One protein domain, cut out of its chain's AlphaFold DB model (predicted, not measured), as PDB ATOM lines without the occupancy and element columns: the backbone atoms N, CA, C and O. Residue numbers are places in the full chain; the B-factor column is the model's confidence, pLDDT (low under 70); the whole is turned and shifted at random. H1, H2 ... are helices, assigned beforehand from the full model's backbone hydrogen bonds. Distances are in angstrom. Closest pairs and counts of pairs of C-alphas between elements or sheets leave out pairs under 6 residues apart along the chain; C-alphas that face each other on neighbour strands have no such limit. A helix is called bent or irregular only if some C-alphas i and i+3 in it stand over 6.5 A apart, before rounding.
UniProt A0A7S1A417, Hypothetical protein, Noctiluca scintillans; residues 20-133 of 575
ATOM      1  N   ILE A  20     -18.367  42.761 -43.900       63.59
ATOM      2  CA  ILE A  20     -19.795  42.450 -43.685       63.59
ATOM      3  C   ILE A  20     -20.615  42.503 -44.981       63.59
ATOM      4  O   ILE A  20     -21.434  41.620 -45.237       63.59
ATOM      5  N   LEU A  21     -20.387  43.505 -45.838       69.50
ATOM      6  CA  LEU A  21     -21.095  43.592 -47.120       69.50
ATOM      7  C   LEU A  21     -20.710  42.427 -48.045       69.50
ATOM      8  O   LEU A  21     -21.548  41.937 -48.802       69.50
ATOM      9  N   SER A  22     -19.460  41.953 -47.970       69.62
ATOM     10  CA  SER A  22     -19.056  40.737 -48.678       69.62
ATOM     11  C   SER A  22     -19.770  39.503 -48.126       69.62
ATOM     12  O   SER A  22     -20.245  38.699 -48.922       69.62
ATOM     13  N   LEU A  23     -19.959  39.392 -46.806       69.06
ATOM     14  CA  LEU A  23     -20.758  38.332 -46.179       69.06
ATOM     15  C   LEU A  23     -22.192  38.296 -46.724       69.06
ATOM     16  O   LEU A  23     -22.664  37.255 -47.178       69.06
ATOM     17  N   GLN A  24     -22.861  39.450 -46.748       79.69
ATOM     18  CA  GLN A  24     -24.223  39.592 -47.269       79.69
ATOM     19  C   GLN A  24     -24.312  39.203 -48.748       79.69
ATOM     20  O   GLN A  24     -25.241  38.507 -49.164       79.69
ATOM     21  N   LEU A  25     -23.318  39.604 -49.545       78.75
ATOM     22  CA  LEU A  25     -23.208  39.214 -50.948       78.75
ATOM     23  C   LEU A  25     -22.958  37.712 -51.124       78.75
ATOM     24  O   LEU A  25     -23.506  37.124 -52.051       78.75
ATOM     25  N   VAL A  26     -22.183  37.080 -50.237       78.69
ATOM     26  CA  VAL A  26     -21.967  35.624 -50.232       78.69
ATOM     27  C   VAL A  26     -23.271  34.889 -49.919       78.69
ATOM     28  O   VAL A  26     -23.615  33.946 -50.631       78.69
ATOM     29  N   VAL A  27     -24.026  35.339 -48.908       77.88
ATOM     30  CA  VAL A  27     -25.342  34.769 -48.564       77.88
ATOM     31  C   VAL A  27     -26.301  34.877 -49.749       77.88
ATOM     32  O   VAL A  27     -26.947  33.892 -50.110       77.88
ATOM     33  N   LEU A  28     -26.360  36.046 -50.390       82.94
ATOM     34  CA  LEU A  28     -27.208  36.278 -51.557       82.94
ATOM     35  C   LEU A  28     -26.791  35.416 -52.759       82.94
ATOM     36  O   LEU A  28     -27.643  34.814 -53.410       82.94
ATOM     37  N   ALA A  29     -25.491  35.337 -53.052       81.88
ATOM     38  CA  ALA A  29     -24.970  34.537 -54.156       81.88
ATOM     39  C   ALA A  29     -25.267  33.042 -53.964       81.88
ATOM     40  O   ALA A  29     -25.710  32.377 -54.900       81.88
ATOM     41  N   GLU A  30     -25.089  32.521 -52.747       81.38
ATOM     42  CA  GLU A  30     -25.431  31.133 -52.424       81.38
ATOM     43  C   GLU A  30     -26.946  30.889 -52.511       81.38
ATOM     44  O   GLU A  30     -27.378  29.863 -53.034       81.38
ATOM     45  N   ALA A  31     -27.771  31.831 -52.038       83.00
ATOM     46  CA  ALA A  31     -29.223  31.732 -52.144       83.00
ATOM     47  C   ALA A  31     -29.682  31.655 -53.610       83.00
ATOM     48  O   ALA A  31     -30.442  30.749 -53.950       83.00
ATOM     49  N   ARG A  32     -29.155  32.521 -54.487       86.06
ATOM     50  CA  ARG A  32     -29.430  32.487 -55.934       86.06
ATOM     51  C   ARG A  32     -28.985  31.169 -56.568       86.06
ATOM     52  O   ARG A  32     -29.762  30.532 -57.272       86.06
ATOM     53  N   ARG A  33     -27.773  30.704 -56.250       84.69
ATOM     54  CA  ARG A  33     -27.266  29.411 -56.733       84.69
ATOM     55  C   ARG A  33     -28.177  28.253 -56.318       84.69
ATOM     56  O   ARG A  33     -28.441  27.357 -57.111       84.69
ATOM     57  N   ASN A  34     -28.669  28.263 -55.082       81.94
ATOM     58  CA  ASN A  34     -29.598  27.244 -54.599       81.94
ATOM     59  C   ASN A  34     -30.970  27.335 -55.278       81.94
ATOM     60  O   ASN A  34     -31.589  26.297 -55.503       81.94
ATOM     61  N   GLU A  35     -31.441  28.539 -55.609       84.12
ATOM     62  CA  GLU A  35     -32.682  28.751 -56.364       84.12
ATOM     63  C   GLU A  35     -32.590  28.197 -57.794       84.12
ATOM     64  O   GLU A  35     -33.537  27.561 -58.259       84.12
ATOM     65  N   GLU A  36     -31.446  28.361 -58.463       86.38
ATOM     66  CA  GLU A  36     -31.188  27.808 -59.803       86.38
ATOM     67  C   GLU A  36     -31.184  26.271 -59.826       86.38
ATOM     68  O   GLU A  36     -31.539  25.657 -60.831       86.38
ATOM     69  N   LEU A  37     -30.816  25.639 -58.708       86.12
ATOM     70  CA  LEU A  37     -30.776  24.182 -58.557       86.12
ATOM     71  C   LEU A  37     -32.134  23.564 -58.179       86.12
ATOM     72  O   LEU A  37     -32.231  22.343 -58.014       86.12
ATOM     73  N   LEU A  38     -33.189  24.369 -58.015       83.44
ATOM     74  CA  LEU A  38     -34.505  23.857 -57.643       83.44
ATOM     75  C   LEU A  38     -35.137  23.058 -58.785       83.44
ATOM     76  O   LEU A  38     -35.205  23.490 -59.934       83.44
ATOM     77  N   SER A  39     -35.701  21.900 -58.440       87.12
ATOM     78  CA  SER A  39     -36.585  21.172 -59.349       87.12
ATOM     79  C   SER A  39     -37.818  22.016 -59.687       87.12
ATOM     80  O   SER A  39     -38.227  22.873 -58.903       87.12
ATOM     81  N   TRP A  40     -38.464  21.748 -60.826       88.06
ATOM     82  CA  TRP A  40     -39.655  22.497 -61.247       88.06
ATOM     83  C   TRP A  40     -40.747  22.606 -60.154       88.06
ATOM     84  O   TRP A  40     -41.201  23.727 -59.902       88.06
ATOM     85  N   PRO A  41     -41.117  21.527 -59.423       83.19
ATOM     86  CA  PRO A  41     -42.075  21.631 -58.321       83.19
ATOM     87  C   PRO A  41     -41.578  22.523 -57.176       83.19
ATOM     88  O   PRO A  41     -42.334  23.338 -56.649       83.19
ATOM     89  N   ALA A  42     -40.300  22.409 -56.804       81.94
ATOM     90  CA  ALA A  42     -39.714  23.221 -55.743       81.94
ATOM     91  C   ALA A  42     -39.622  24.702 -56.148       81.94
ATOM     92  O   ALA A  42     -39.898  25.576 -55.333       81.94
ATOM     93  N   GLY A  43     -39.326  24.993 -57.416       86.00
ATOM     94  CA  GLY A  43     -39.333  26.349 -57.961       86.00
ATOM     95  C   GLY A  43     -40.731  26.978 -58.008       86.00
ATOM     96  O   GLY A  43     -40.863  28.196 -57.886       86.00
ATOM     97  N   LEU A  44     -41.790  26.176 -58.164       86.75
ATOM     98  CA  LEU A  44     -43.173  26.652 -58.057       86.75
ATOM     99  C   LEU A  44     -43.539  26.976 -56.600       86.75
ATOM    100  O   LEU A  44     -44.090  28.044 -56.334       86.75
ATOM    101  N   LEU A  45     -43.151  26.114 -55.656       83.00
ATOM    102  CA  LEU A  45     -43.309  26.376 -54.221       83.00
ATOM    103  C   LEU A  45     -42.521  27.610 -53.770       83.00
ATOM    104  O   LEU A  45     -43.058  28.426 -53.028       83.00
ATOM    105  N   ALA A  46     -41.293  27.796 -54.255       83.12
ATOM    106  CA  ALA A  46     -40.478  28.969 -53.948       83.12
ATOM    107  C   ALA A  46     -41.111  30.268 -54.468       83.12
ATOM    108  O   ALA A  46     -41.091  31.284 -53.780       83.12
ATOM    109  N   ARG A  47     -41.725  30.244 -55.658       87.62
ATOM    110  CA  ARG A  47     -42.484  31.390 -56.188       87.62
ATOM    111  C   ARG A  47     -43.737  31.685 -55.363       87.62
ATOM    112  O   ARG A  47     -43.986  32.839 -55.032       87.62
ATOM    113  N   ALA A  48     -44.489  30.653 -54.981       85.88
ATOM    114  CA  ALA A  48     -45.652  30.811 -54.108       85.88
ATOM    115  C   ALA A  48     -45.263  31.347 -52.716       85.88
ATOM    116  O   ALA A  48     -45.950  32.208 -52.160       85.88
ATOM    117  N   ALA A  49     -44.138  30.877 -52.169       84.75
ATOM    118  CA  ALA A  49     -43.582  31.365 -50.915       84.75
ATOM    119  C   ALA A  49     -43.180  32.840 -51.028       84.75
ATOM    120  O   ALA A  49     -43.632  33.626 -50.208       84.75
ATOM    121  N   ARG A  50     -42.443  33.246 -52.070       85.88
ATOM    122  CA  ARG A  50     -42.082  34.659 -52.319       85.88
ATOM    123  C   ARG A  50     -43.293  35.583 -52.420       85.88
ATOM    124  O   ARG A  50     -43.275  36.688 -51.897       85.88
ATOM    125  N   TRP A  51     -44.360  35.123 -53.071       87.44
ATOM    126  CA  TRP A  51     -45.576  35.922 -53.218       87.44
ATOM    127  C   TRP A  51     -46.309  36.152 -51.887       87.44
ATOM    128  O   TRP A  51     -46.951  37.182 -51.696       87.44
ATOM    129  N   SER A  52     -46.233  35.195 -50.961       84.00
ATOM    130  CA  SER A  52     -47.067  35.183 -49.752       84.00
ATOM    131  C   SER A  52     -46.301  35.450 -48.450       84.00
ATOM    132  O   SER A  52     -46.889  35.886 -47.455       84.00
ATOM    133  N   LEU A  53     -44.990  35.226 -48.439       86.94
ATOM    134  CA  LEU A  53     -44.107  35.328 -47.284       86.94
ATOM    135  C   LEU A  53     -43.007  36.370 -47.549       86.94
ATOM    136  O   LEU A  53     -42.594  36.555 -48.688       86.94
ATOM    137  N   PRO A  54     -42.485  37.029 -46.500       82.25
ATOM    138  CA  PRO A  54     -41.373  37.972 -46.616       82.25
ATOM    139  C   PRO A  54     -40.036  37.215 -46.733       82.25
ATOM    140  O   PRO A  54     -39.207  37.250 -45.821       82.25
ATOM    141  N   VAL A  55     -39.877  36.462 -47.822       85.94
ATOM    142  CA  VAL A  55     -38.733  35.584 -48.120       85.94
ATOM    143  C   VAL A  55     -38.258  35.784 -49.558       85.94
ATOM    144  O   VAL A  55     -38.985  36.328 -50.386       85.94
ATOM    145  N   GLY A  56     -37.061  35.284 -49.864       82.62
ATOM    146  CA  GLY A  56     -36.497  35.275 -51.214       82.62
ATOM    147  C   GLY A  56     -35.370  36.281 -51.435       82.62
ATOM    148  O   GLY A  56     -35.144  37.196 -50.641       82.62
ATOM    149  N   THR A  57     -34.651  36.070 -52.534       84.50
ATOM    150  CA  THR A  57     -33.464  36.836 -52.944       84.50
ATOM    151  C   THR A  57     -33.791  38.278 -53.332       84.50
ATOM    152  O   THR A  57     -33.107  39.192 -52.884       84.50
ATOM    153  N   GLU A  58     -34.883  38.501 -54.067       83.94
ATOM    154  CA  GLU A  58     -35.328  39.832 -54.518       83.94
ATOM    155  C   GLU A  58     -35.600  40.797 -53.353       83.94
ATOM    156  O   GLU A  58     -35.074  41.908 -53.337       83.94
ATOM    157  N   LEU A  59     -36.353  40.356 -52.336       84.00
ATOM    158  CA  LEU A  59     -36.646  41.174 -51.155       84.00
ATOM    159  C   LEU A  59     -35.359  41.567 -50.419       84.00
ATOM    160  O   LEU A  59     -35.189  42.712 -50.010       84.00
ATOM    161  N   PHE A  60     -34.430  40.621 -50.277       84.25
ATOM    162  CA  PHE A  60     -33.147  40.891 -49.639       84.25
ATOM    163  C   PHE A  60     -32.283  41.845 -50.466       84.25
ATOM    164  O   PHE A  60     -31.596  42.694 -49.912       84.25
ATOM    165  N   GLU A  61     -32.336  41.760 -51.793       85.50
ATOM    166  CA  GLU A  61     -31.663  42.712 -52.676       85.50
ATOM    167  C   GLU A  61     -32.223  44.125 -52.559       85.50
ATOM    168  O   GLU A  61     -31.448  45.080 -52.575       85.50
ATOM    169  N   GLU A  62     -33.540  44.276 -52.433       87.06
ATOM    170  CA  GLU A  62     -34.173  45.568 -52.166       87.06
ATOM    171  C   GLU A  62     -33.721  46.140 -50.817       87.06
ATOM    172  O   GLU A  62     -33.318  47.305 -50.748       87.06
ATOM    173  N   GLU A  63     -33.687  45.317 -49.765       82.25
ATOM    174  CA  GLU A  63     -33.177  45.718 -48.450       82.25
ATOM    175  C   GLU A  63     -31.687  46.098 -48.503       82.25
ATOM    176  O   GLU A  63     -31.290  47.126 -47.952       82.25
ATOM    177  N   LEU A  64     -30.862  45.333 -49.225       81.38
ATOM    178  CA  LEU A  64     -29.445  45.643 -49.432       81.38
ATOM    179  C   LEU A  64     -29.247  46.927 -50.242       81.38
ATOM    180  O   LEU A  64     -28.341  47.704 -49.945       81.38
ATOM    181  N   LYS A  65     -30.077  47.181 -51.262       84.06
ATOM    182  CA  LYS A  65     -30.056  48.441 -52.022       84.06
ATOM    183  C   LYS A  65     -30.405  49.621 -51.118       84.06
ATOM    184  O   LYS A  65     -29.687  50.619 -51.147       84.06
ATOM    185  N   SER A  66     -31.435  49.482 -50.280       81.44
ATOM    186  CA  SER A  66     -31.815  50.494 -49.289       81.44
ATOM    187  C   SER A  66     -30.685  50.762 -48.291       81.44
ATOM    188  O   SER A  66     -30.334  51.914 -48.050       81.44
ATOM    189  N   MET A  67     -30.051  49.710 -47.764       73.94
ATOM    190  CA  MET A  67     -28.918  49.829 -46.838       73.94
ATOM    191  C   MET A  67     -27.707  50.495 -47.502       73.94
ATOM    192  O   MET A  67     -27.084  51.379 -46.923       73.94
ATOM    193  N   ARG A  68     -27.386  50.136 -48.752       80.00
ATOM    194  CA  ARG A  68     -26.327  50.811 -49.521       80.00
ATOM    195  C   ARG A  68     -26.633  52.281 -49.750       80.00
ATOM    196  O   ARG A  68     -25.702  53.074 -49.798       80.00
ATOM    197  N   GLN A  69     -27.901  52.638 -49.941       80.62
ATOM    198  CA  GLN A  69     -28.311  54.026 -50.120       80.62
ATOM    199  C   GLN A  69     -28.162  54.829 -48.821       80.62
ATOM    200  O   GLN A  69     -27.676  55.952 -48.886       80.62
ATOM    201  N   GLN A  70     -28.495  54.238 -47.671       73.75
ATOM    202  CA  GLN A  70     -28.238  54.802 -46.337       73.75
ATOM    203  C   GLN A  70     -26.732  55.010 -46.099       73.75
ATOM    204  O   GLN A  70     -26.277  56.124 -45.864       73.75
ATOM    205  N   LEU A  71     -25.916  53.987 -46.370       70.06
ATOM    206  CA  LEU A  71     -24.451  54.039 -46.241       70.06
ATOM    207  C   LEU A  71     -23.737  54.991 -47.223       70.06
ATOM    208  O   LEU A  71     -22.512  55.107 -47.167       70.06
ATOM    209  N   ARG A  72     -24.452  55.665 -48.135       79.00
ATOM    210  CA  ARG A  72     -23.878  56.783 -48.905       79.00
ATOM    211  C   ARG A  72     -23.754  58.055 -48.071       79.00
ATOM    212  O   ARG A  72     -22.951  58.908 -48.434       79.00
ATOM    213  N   ASP A  73     -24.508  58.183 -46.981       81.06
ATOM    214  CA  ASP A  73     -24.276  59.225 -45.986       81.06
ATOM    215  C   ASP A  73     -22.945  58.937 -45.269       81.06
ATOM    216  O   ASP A  73     -22.789  57.917 -44.594       81.06
ATOM    217  N   GLU A  74     -21.958  59.827 -45.422       71.19
ATOM    218  CA  GLU A  74     -20.620  59.687 -44.830       71.19
ATOM    219  C   GLU A  74     -20.660  59.507 -43.308       71.19
ATOM    220  O   GLU A  74     -19.826  58.794 -42.741       71.19
ATOM    221  N   LYS A  75     -21.650  60.108 -42.638       78.06
ATOM    222  CA  LYS A  75     -21.820  59.992 -41.188       78.06
ATOM    223  C   LYS A  75     -22.267  58.584 -40.795       78.06
ATOM    224  O   LYS A  75     -21.750  58.022 -39.823       78.06
ATOM    225  N   GLU A  76     -23.199  58.009 -41.549       70.31
ATOM    226  CA  GLU A  76     -23.663  56.634 -41.347       70.31
ATOM    227  C   GLU A  76     -22.569  55.632 -41.726       70.31
ATOM    228  O   GLU A  76     -22.283  54.710 -40.959       70.31
ATOM    229  N   ARG A  77     -21.865  55.874 -42.839       73.12
ATOM    230  CA  ARG A  77     -20.743  55.053 -43.308       73.12
ATOM    231  C   ARG A  77     -19.605  54.995 -42.295       73.12
ATOM    232  O   ARG A  77     -19.172  53.905 -41.934       73.12
ATOM    233  N   GLY A  78     -19.141  56.141 -41.797       72.31
ATOM    234  CA  GLY A  78     -18.071  56.197 -40.798       72.31
ATOM    235  C   GLY A  78     -18.466  55.522 -39.480       72.31
ATOM    236  O   GLY A  78     -17.648  54.870 -38.831       72.31
ATOM    237  N   SER A  79     -19.738  55.627 -39.083       67.94
ATOM    238  CA  SER A  79     -20.278  54.899 -37.930       67.94
ATOM    239  C   SER A  79     -20.264  53.384 -38.140       67.94
ATOM    240  O   SER A  79     -19.835  52.651 -37.248       67.94
ATOM    241  N   TRP A  80     -20.702  52.942 -39.319       66.88
ATOM    242  CA  TRP A  80     -20.767  51.539 -39.709       66.88
ATOM    243  C   TRP A  80     -19.375  50.910 -39.833       66.88
ATOM    244  O   TRP A  80     -19.129  49.874 -39.222       66.88
ATOM    245  N   MET A  81     -18.427  51.564 -40.514       67.06
ATOM    246  CA  MET A  81     -17.045  51.081 -40.645       67.06
ATOM    247  C   MET A  81     -16.367  50.893 -39.289       67.06
ATOM    248  O   MET A  81     -15.759  49.858 -39.043       67.06
ATOM    249  N   ASN A  82     -16.523  51.862 -38.379       66.81
ATOM    250  CA  ASN A  82     -15.993  51.778 -37.014       66.81
ATOM    251  C   ASN A  82     -16.569  50.612 -36.205       66.81
ATOM    252  O   ASN A  82     -16.065  50.308 -35.126       66.81
ATOM    253  N   HIS A  83     -17.681  50.040 -36.654       62.34
ATOM    254  CA  HIS A  83     -18.341  48.917 -36.012       62.34
ATOM    255  C   HIS A  83     -17.947  47.596 -36.676       62.34
ATOM    256  O   HIS A  83     -17.590  46.654 -35.981       62.34
ATOM    257  N   VAL A  84     -17.883  47.570 -38.010       62.59
ATOM    258  CA  VAL A  84     -17.343  46.457 -38.811       62.59
ATOM    259  C   VAL A  84     -15.896  46.148 -38.440       62.59
ATOM    260  O   VAL A  84     -15.561  44.985 -38.229       62.59
ATOM    261  N   SER A  85     -15.046  47.168 -38.296       62.81
ATOM    262  CA  SER A  85     -13.636  46.987 -37.933       62.81
ATOM    263  C   SER A  85     -13.448  46.369 -36.545       62.81
ATOM    264  O   SER A  85     -12.479  45.658 -36.312       62.81
ATOM    265  N   ARG A  86     -14.417  46.537 -35.632       59.34
ATOM    266  CA  ARG A  86     -14.413  45.854 -34.323       59.34
ATOM    267  C   ARG A  86     -14.731  44.361 -34.426       59.34
ATOM    268  O   ARG A  86     -14.523  43.639 -33.453       59.34
ATOM    269  N   TYR A  87     -15.265  43.900 -35.558       54.88
ATOM    270  CA  TYR A  87     -15.640  42.504 -35.782       54.88
ATOM    271  C   TYR A  87     -14.576  41.691 -36.527       54.88
ATOM    272  O   TYR A  87     -14.541  40.471 -36.368       54.88
ATOM    273  N   SER A  88     -13.707  42.336 -37.311       55.38
ATOM    274  CA  SER A  88     -12.686  41.655 -38.119       55.38
ATOM    275  C   SER A  88     -11.426  41.254 -37.333       55.38
ATOM    276  O   SER A  88     -10.651  40.409 -37.789       55.38
ATOM    277  N   GLU A  89     -11.232  41.767 -36.114       54.78
ATOM    278  CA  GLU A  89     -10.058  41.474 -35.283       54.78
ATOM    279  C   GLU A  89     -10.164  40.118 -34.545       54.78
ATOM    280  O   GLU A  89     -10.429  40.039 -33.349       54.78
ATOM    281  N   GLY A  90      -9.897  39.031 -35.280       55.56
ATOM    282  CA  GLY A  90      -9.413  37.747 -34.749       55.56
ATOM    283  C   GLY A  90     -10.471  36.768 -34.210       55.56
ATOM    284  O   GLY A  90     -11.327  37.109 -33.407       55.56
ATOM    285  N   SER A  91     -10.370  35.486 -34.602       54.22
ATOM    286  CA  SER A  91     -11.138  34.331 -34.069       54.22
ATOM    287  C   SER A  91     -12.603  34.152 -34.553       54.22
ATOM    288  O   SER A  91     -13.226  33.121 -34.302       54.22
ATOM    289  N   CYS A  92     -13.151  35.065 -35.359       61.81
ATOM    290  CA  CYS A  92     -14.525  34.978 -35.888       61.81
ATOM    291  C   CYS A  92     -14.792  33.813 -36.879       61.81
ATOM    292  O   CYS A  92     -15.931  33.365 -37.032       61.81
ATOM    293  N   SER A  93     -13.768  33.300 -37.568       63.16
ATOM    294  CA  SER A  93     -13.961  32.410 -38.724       63.16
ATOM    295  C   SER A  93     -14.553  31.036 -38.381       63.16
ATOM    296  O   SER A  93     -15.343  30.514 -39.166       63.16
ATOM    297  N   GLN A  94     -14.227  30.457 -37.221       67.56
ATOM    298  CA  GLN A  94     -14.661  29.097 -36.873       67.56
ATOM    299  C   GLN A  94     -16.134  29.042 -36.438       67.56
ATOM    300  O   GLN A  94     -16.891  28.219 -36.950       67.56
ATOM    301  N   SER A  95     -16.570  29.942 -35.545       72.56
ATOM    302  CA  SER A  95     -17.981  30.027 -35.130       72.56
ATOM    303  C   SER A  95     -18.892  30.445 -36.283       72.56
ATOM    304  O   SER A  95     -20.001  29.930 -36.404       72.56
ATOM    305  N   TYR A  96     -18.408  31.319 -37.174       77.31
ATOM    306  CA  TYR A  96     -19.119  31.659 -38.404       77.31
ATOM    307  C   TYR A  96     -19.353  30.430 -39.286       77.31
ATOM    308  O   TYR A  96     -20.481  30.184 -39.708       77.31
ATOM    309  N   GLN A  97     -18.301  29.647 -39.552       79.81
ATOM    310  CA  GLN A  97     -18.399  28.456 -40.395       79.81
ATOM    311  C   GLN A  97     -19.379  27.434 -39.819       79.81
ATOM    312  O   GLN A  97     -20.224  26.944 -40.561       79.81
ATOM    313  N   GLU A  98     -19.342  27.174 -38.511       83.00
ATOM    314  CA  GLU A  98     -20.277  26.248 -37.858       83.00
ATOM    315  C   GLU A  98     -21.739  26.711 -37.992       83.00
ATOM    316  O   GLU A  98     -22.624  25.939 -38.372       83.00
ATOM    317  N   VAL A  99     -22.008  27.991 -37.723       84.31
ATOM    318  CA  VAL A  99     -23.363  28.552 -37.818       84.31
ATOM    319  C   VAL A  99     -23.847  28.572 -39.266       84.31
ATOM    320  O   VAL A  99     -25.003  28.242 -39.538       84.31
ATOM    321  N   TRP A 100     -22.966  28.904 -40.206       85.69
ATOM    322  CA  TRP A 100     -23.263  28.864 -41.631       85.69
ATOM    323  C   TRP A 100     -23.557  27.442 -42.118       85.69
ATOM    324  O   TRP A 100     -24.528  27.227 -42.844       85.69
ATOM    325  N   GLU A 101     -22.785  26.449 -41.680       84.50
ATOM    326  CA  GLU A 101     -23.038  25.035 -41.974       84.50
ATOM    327  C   GLU A 101     -24.388  24.566 -41.427       84.50
ATOM    328  O   GLU A 101     -25.127  23.863 -42.124       84.50
ATOM    329  N   ASN A 102     -24.758  25.007 -40.222       86.69
ATOM    330  CA  ASN A 102     -26.076  24.742 -39.656       86.69
ATOM    331  C   ASN A 102     -27.192  25.385 -40.496       86.69
ATOM    332  O   ASN A 102     -28.198  24.737 -40.792       86.69
ATOM    333  N   LEU A 103     -27.024  26.642 -40.909       86.19
ATOM    334  CA  LEU A 103     -28.026  27.391 -41.673       86.19
ATOM    335  C   LEU A 103     -28.166  26.920 -43.123       86.19
ATOM    336  O   LEU A 103     -29.263  26.995 -43.666       86.19
ATOM    337  N   ARG A 104     -27.120  26.344 -43.728       83.44
ATOM    338  CA  ARG A 104     -27.180  25.704 -45.058       83.44
ATOM    339  C   ARG A 104     -28.199  24.569 -45.155       83.44
ATOM    340  O   ARG A 104     -28.561  24.151 -46.253       83.44
ATOM    341  N   TRP A 105     -28.650  24.048 -44.019       79.31
ATOM    342  CA  TRP A 105     -29.718  23.057 -43.956       79.31
ATOM    343  C   TRP A 105     -31.111  23.648 -44.196       79.31
ATOM    344  O   TRP A 105     -32.034  22.914 -44.553       79.31
ATOM    345  N   LEU A 106     -31.274  24.955 -43.989       85.06
ATOM    346  CA  LEU A 106     -32.515  25.652 -44.278       85.06
ATOM    347  C   LEU A 106     -32.621  25.930 -45.779       85.06
ATOM    348  O   LEU A 106     -31.661  26.407 -46.388       85.06
ATOM    349  N   PRO A 107     -33.795  25.704 -46.392       83.06
ATOM    350  CA  PRO A 107     -34.077  26.254 -47.706       83.06
ATOM    351  C   PRO A 107     -33.956  27.781 -47.629       83.06
ATOM    352  O   PRO A 107     -34.798  28.447 -47.023       83.06
ATOM    353  N   LEU A 108     -32.897  28.346 -48.215       78.50
ATOM    354  CA  LEU A 108     -32.654  29.794 -48.180       78.50
ATOM    355  C   LEU A 108     -33.797  30.577 -48.840       78.50
ATOM    356  O   LEU A 108     -34.183  31.629 -48.347       78.50
ATOM    357  N   TRP A 109     -34.424  30.004 -49.869       74.94
ATOM    358  CA  TRP A 109     -35.622  30.553 -50.515       74.94
ATOM    359  C   TRP A 109     -36.874  30.551 -49.617       74.94
ATOM    360  O   TRP A 109     -37.859  31.217 -49.922       74.94
ATOM    361  N   PHE A 110     -36.847  29.806 -48.508       74.75
ATOM    362  CA  PHE A 110     -37.905  29.739 -47.495       74.75
ATOM    363  C   PHE A 110     -37.535  30.489 -46.204       74.75
ATOM    364  O   PHE A 110     -38.278  30.464 -45.225       74.75
ATOM    365  N   SER A 111     -36.374  31.145 -46.184       82.94
ATOM    366  CA  SER A 111     -35.864  31.881 -45.029       82.94
ATOM    367  C   SER A 111     -35.859  33.375 -45.327       82.94
ATOM    368  O   SER A 111     -35.644  33.800 -46.462       82.94
ATOM    369  N   ASN A 112     -36.079  34.197 -44.303       86.62
ATOM    370  CA  ASN A 112     -35.840  35.626 -44.436       86.62
ATOM    371  C   ASN A 112     -34.320  35.857 -44.398       86.62
ATOM    372  O   ASN A 112     -33.679  35.627 -43.372       86.62
ATOM    373  N   LEU A 113     -33.735  36.256 -45.529       85.69
ATOM    374  CA  LEU A 113     -32.279  36.364 -45.666       85.69
ATOM    375  C   LEU A 113     -31.676  37.454 -44.771       85.69
ATOM    376  O   LEU A 113     -30.557  37.282 -44.298       85.69
ATOM    377  N   ARG A 114     -32.427  38.514 -44.444       85.44
ATOM    378  CA  ARG A 114     -32.008  39.513 -43.452       85.44
ATOM    379  C   ARG A 114     -31.936  38.934 -42.044       85.44
ATOM    380  O   ARG A 114     -30.995  39.225 -41.314       85.44
ATOM    381  N   VAL A 115     -32.879  38.073 -41.667       86.88
ATOM    382  CA  VAL A 115     -32.804  37.328 -40.401       86.88
ATOM    383  C   VAL A 115     -31.589  36.399 -40.395       86.88
ATOM    384  O   VAL A 115     -30.878  36.349 -39.396       86.88
ATOM    385  N   VAL A 116     -31.329  35.685 -41.497       86.25
ATOM    386  CA  VAL A 116     -30.145  34.817 -41.648       86.25
ATOM    387  C   VAL A 116     -28.852  35.623 -41.494       86.25
ATOM    388  O   VAL A 116     -27.980  35.218 -40.728       86.25
ATOM    389  N   ASP A 117     -28.750  36.775 -42.157       84.06
ATOM    390  CA  ASP A 117     -27.606  37.687 -42.062       84.06
ATOM    391  C   ASP A 117     -27.374  38.182 -40.629       84.06
ATOM    392  O   ASP A 117     -26.279  38.037 -40.086       84.06
ATOM    393  N   ILE A 118     -28.416  38.708 -39.979       83.44
ATOM    394  CA  ILE A 118     -28.327  39.199 -38.598       83.44
ATOM    395  C   ILE A 118     -27.938  38.065 -37.651       83.44
ATOM    396  O   ILE A 118     -27.106  38.255 -36.768       83.44
ATOM    397  N   VAL A 119     -28.490  36.866 -37.850       86.38
ATOM    398  CA  VAL A 119     -28.127  35.694 -37.052       86.38
ATOM    399  C   VAL A 119     -26.649  35.337 -37.215       86.38
ATOM    400  O   VAL A 119     -25.976  35.086 -36.214       86.38
ATOM    401  N   LEU A 120     -26.137  35.337 -38.448       82.19
ATOM    402  CA  LEU A 120     -24.728  35.066 -38.730       82.19
ATOM    403  C   LEU A 120     -23.826  36.099 -38.062       82.19
ATOM    404  O   LEU A 120     -22.891  35.721 -37.359       82.19
ATOM    405  N   ARG A 121     -24.137  37.390 -38.218       77.56
ATOM    406  CA  ARG A 121     -23.368  38.480 -37.608       77.56
ATOM    407  C   ARG A 121     -23.380  38.425 -36.090       77.56
ATOM    408  O   ARG A 121     -22.325  38.504 -35.470       77.56
ATOM    409  N   LEU A 122     -24.545  38.215 -35.479       77.25
ATOM    410  CA  LEU A 122     -24.655  38.111 -34.024       77.25
ATOM    411  C   LEU A 122     -23.847  36.931 -33.480       77.25
ATOM    412  O   LEU A 122     -23.128  37.094 -32.496       77.25
ATOM    413  N   ALA A 123     -23.889  35.777 -34.150       75.62
ATOM    414  CA  ALA A 123     -23.103  34.614 -33.747       75.62
ATOM    415  C   ALA A 123     -21.580  34.804 -33.913       75.62
ATOM    416  O   ALA A 123     -20.798  34.126 -33.248       75.62
ATOM    417  N   CYS A 124     -21.167  35.738 -34.772       69.81
ATOM    418  CA  CYS A 124     -19.778  36.127 -35.008       69.81
ATOM    419  C   CYS A 124     -19.224  37.109 -33.973       69.81
ATOM    420  O   CYS A 124     -18.007  37.195 -33.791       69.81
ATOM    421  N   THR A 125     -20.096  37.874 -33.308       63.84
ATOM    422  CA  THR A 125     -19.655  38.981 -32.462       63.84
ATOM    423  C   THR A 125     -18.777  38.499 -31.315       63.84
ATOM    424  O   THR A 125     -19.153  37.615 -30.546       63.84
ATOM    425  N   GLN A 126     -17.584  39.097 -31.209       52.41
ATOM    426  CA  GLN A 126     -16.580  38.767 -30.212       52.41
ATOM    427  C   GLN A 126     -16.512  39.746 -29.016       52.41
ATOM    428  O   GLN A 126     -15.510  39.801 -28.310       52.41
ATOM    429  N   TYR A 127     -17.562  40.481 -28.666       49.91
ATOM    430  CA  TYR A 127     -17.474  41.391 -27.513       49.91
ATOM    431  C   TYR A 127     -18.413  41.019 -26.373       49.91
ATOM    432  O   TYR A 127     -19.607  40.845 -26.572       49.91
ATOM    433  N   GLU A 128     -17.793  40.862 -25.197       50.09
ATOM    434  CA  GLU A 128     -18.325  40.432 -23.901       50.09
ATOM    435  C   GLU A 128     -19.015  39.052 -23.906       50.09
ATOM    436  O   GLU A 128     -20.123  38.922 -24.426       50.09
ATOM    437  N   PRO A 129     -18.457  38.012 -23.247       47.50
ATOM    438  CA  PRO A 129     -19.177  36.742 -23.030       47.50
ATOM    439  C   PRO A 129     -20.562  36.946 -22.379       47.50
ATOM    440  O   PRO A 129     -21.442  36.093 -22.482       47.50
ATOM    441  N   ASP A 130     -20.772  38.125 -21.794       42.75
ATOM    442  CA  ASP A 130     -21.992  38.611 -21.173       42.75
ATOM    443  C   ASP A 130     -23.025  39.222 -22.135       42.75
ATOM    444  O   ASP A 130     -24.179  39.369 -21.733       42.75
ATOM    445  N   THR A 131     -22.674  39.534 -23.390       47.94
ATOM    446  CA  THR A 131     -23.606  40.098 -24.390       47.94
ATOM    447  C   THR A 131     -23.625  39.383 -25.747       47.94
ATOM    448  O   THR A 131     -24.539  39.644 -26.527       47.94
ATOM    449  N   ARG A 132     -22.693  38.464 -26.051       45.53
ATOM    450  CA  ARG A 132     -22.556  37.859 -27.401       45.53
ATOM    451  C   ARG A 132     -23.752  37.023 -27.893       45.53
ATOM    452  O   ARG A 132     -23.955  36.923 -29.093       45.53
ATOM    453  N   VAL A 133     -24.546  36.396 -27.019       48.66
ATOM    454  CA  VAL A 133     -25.549  35.387 -27.458       48.66
ATOM    455  C   VAL A 133     -26.806  35.363 -26.577       48.66
ATOM    456  O   VAL A 133     -27.651  34.475 -26.695       48.66
TER     457      VAL A 133
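What this domain is: This is residues 20 to 133 of the 575 residues of the protein "Hypothetical protein" of Noctiluca scintillans (UniProt A0A7S1A417). The longest helix, H1, and the shorter H6 meet in the middle at a steep angle; H3 and H4 join near their ends in a V whose free ends come back to H1, making a loose triangle with it. H5 folds against H6 as a hairpin that widens toward its link, H2 lies beyond one end of H1, and residues 125 to 133 form a tail after H6. The printed part has 114 residues with six named helices, H1 to H6 in order, and no named strand; the class is all helix. It is only just compact, close to loose, with a radius of gyration of the C-alphas of 15.7 A, and spans 45 by 33 by 21 A.

Where its parts are: H1, residues 20 to 36, begins at C-alpha 20 at (-19.795, 42.450, -43.685) and is 24.6 A long from first to last C-alpha. H2 is residues 40 to 52. H3, residues 57 to 70, is 19.8 A long, and H4, residues 74 to 88, is 20.8 A long, beginning at C-alpha 74 at (-20.620, 59.687, -44.830). H5 is residues 92 to 103; it is neither bent nor irregular, but only just: C-alphas 92 and 95 are 6.1 A apart. H6, residues 113 to 124, ends at C-alpha 124 at (-19.778, 36.127, -35.008).

How they stand to each other: H1 touches H6 with residues 24 to 28 alone, at a steep tilt of 47 degrees, opposite ways; the closest C-alphas are those of Gln 24 and Asp 117, 6.5 A apart. H1 touches H3 with residues 28 to 32 alone, at a shallow tilt of 20 degrees, opposite ways, closest at the C-alphas of Leu 28 and Thr 57, 6.4 A apart. H6 is the hub, touching three helices. H3 and H6 only just touch, and only at their ends, with 3 pairs of C-alphas within 8 A; those of Phe 60 and Leu 113 are closest, at 6.1 A. H5 and H6 form a helical hairpin at a steep tilt of 38 degrees, with the C-alphas of Cys 92 and Cys 124 closest, at 5.4 A. H4 is close to H1 but not clearly touching it, about perpendicular at 81 degrees, with the C-alphas of Ile 20 and Val 84 closest, at 6.8 A. H2 is close to H1 but not clearly touching it, with the C-alphas of Glu 35 and Gly 43 closest, at 7.2 A. H1 and H5 are apart, and so are H2 and H6. In H1, H2, H3, H5 and H6 every O i to N i+4 pair is within hydrogen-bond range; in H4 9 of 11 are.

The domain as a whole: The C-alphas of Trp 40 and Asp 130 are the two farthest apart, at 46.7 A. The printed part has no cut and no long link; the link from H5 to H6 is short, and the others are tight. Its mean pLDDT is 76.0, with residues 20 to 23, 79 to 94 and 124 to 133 under 70.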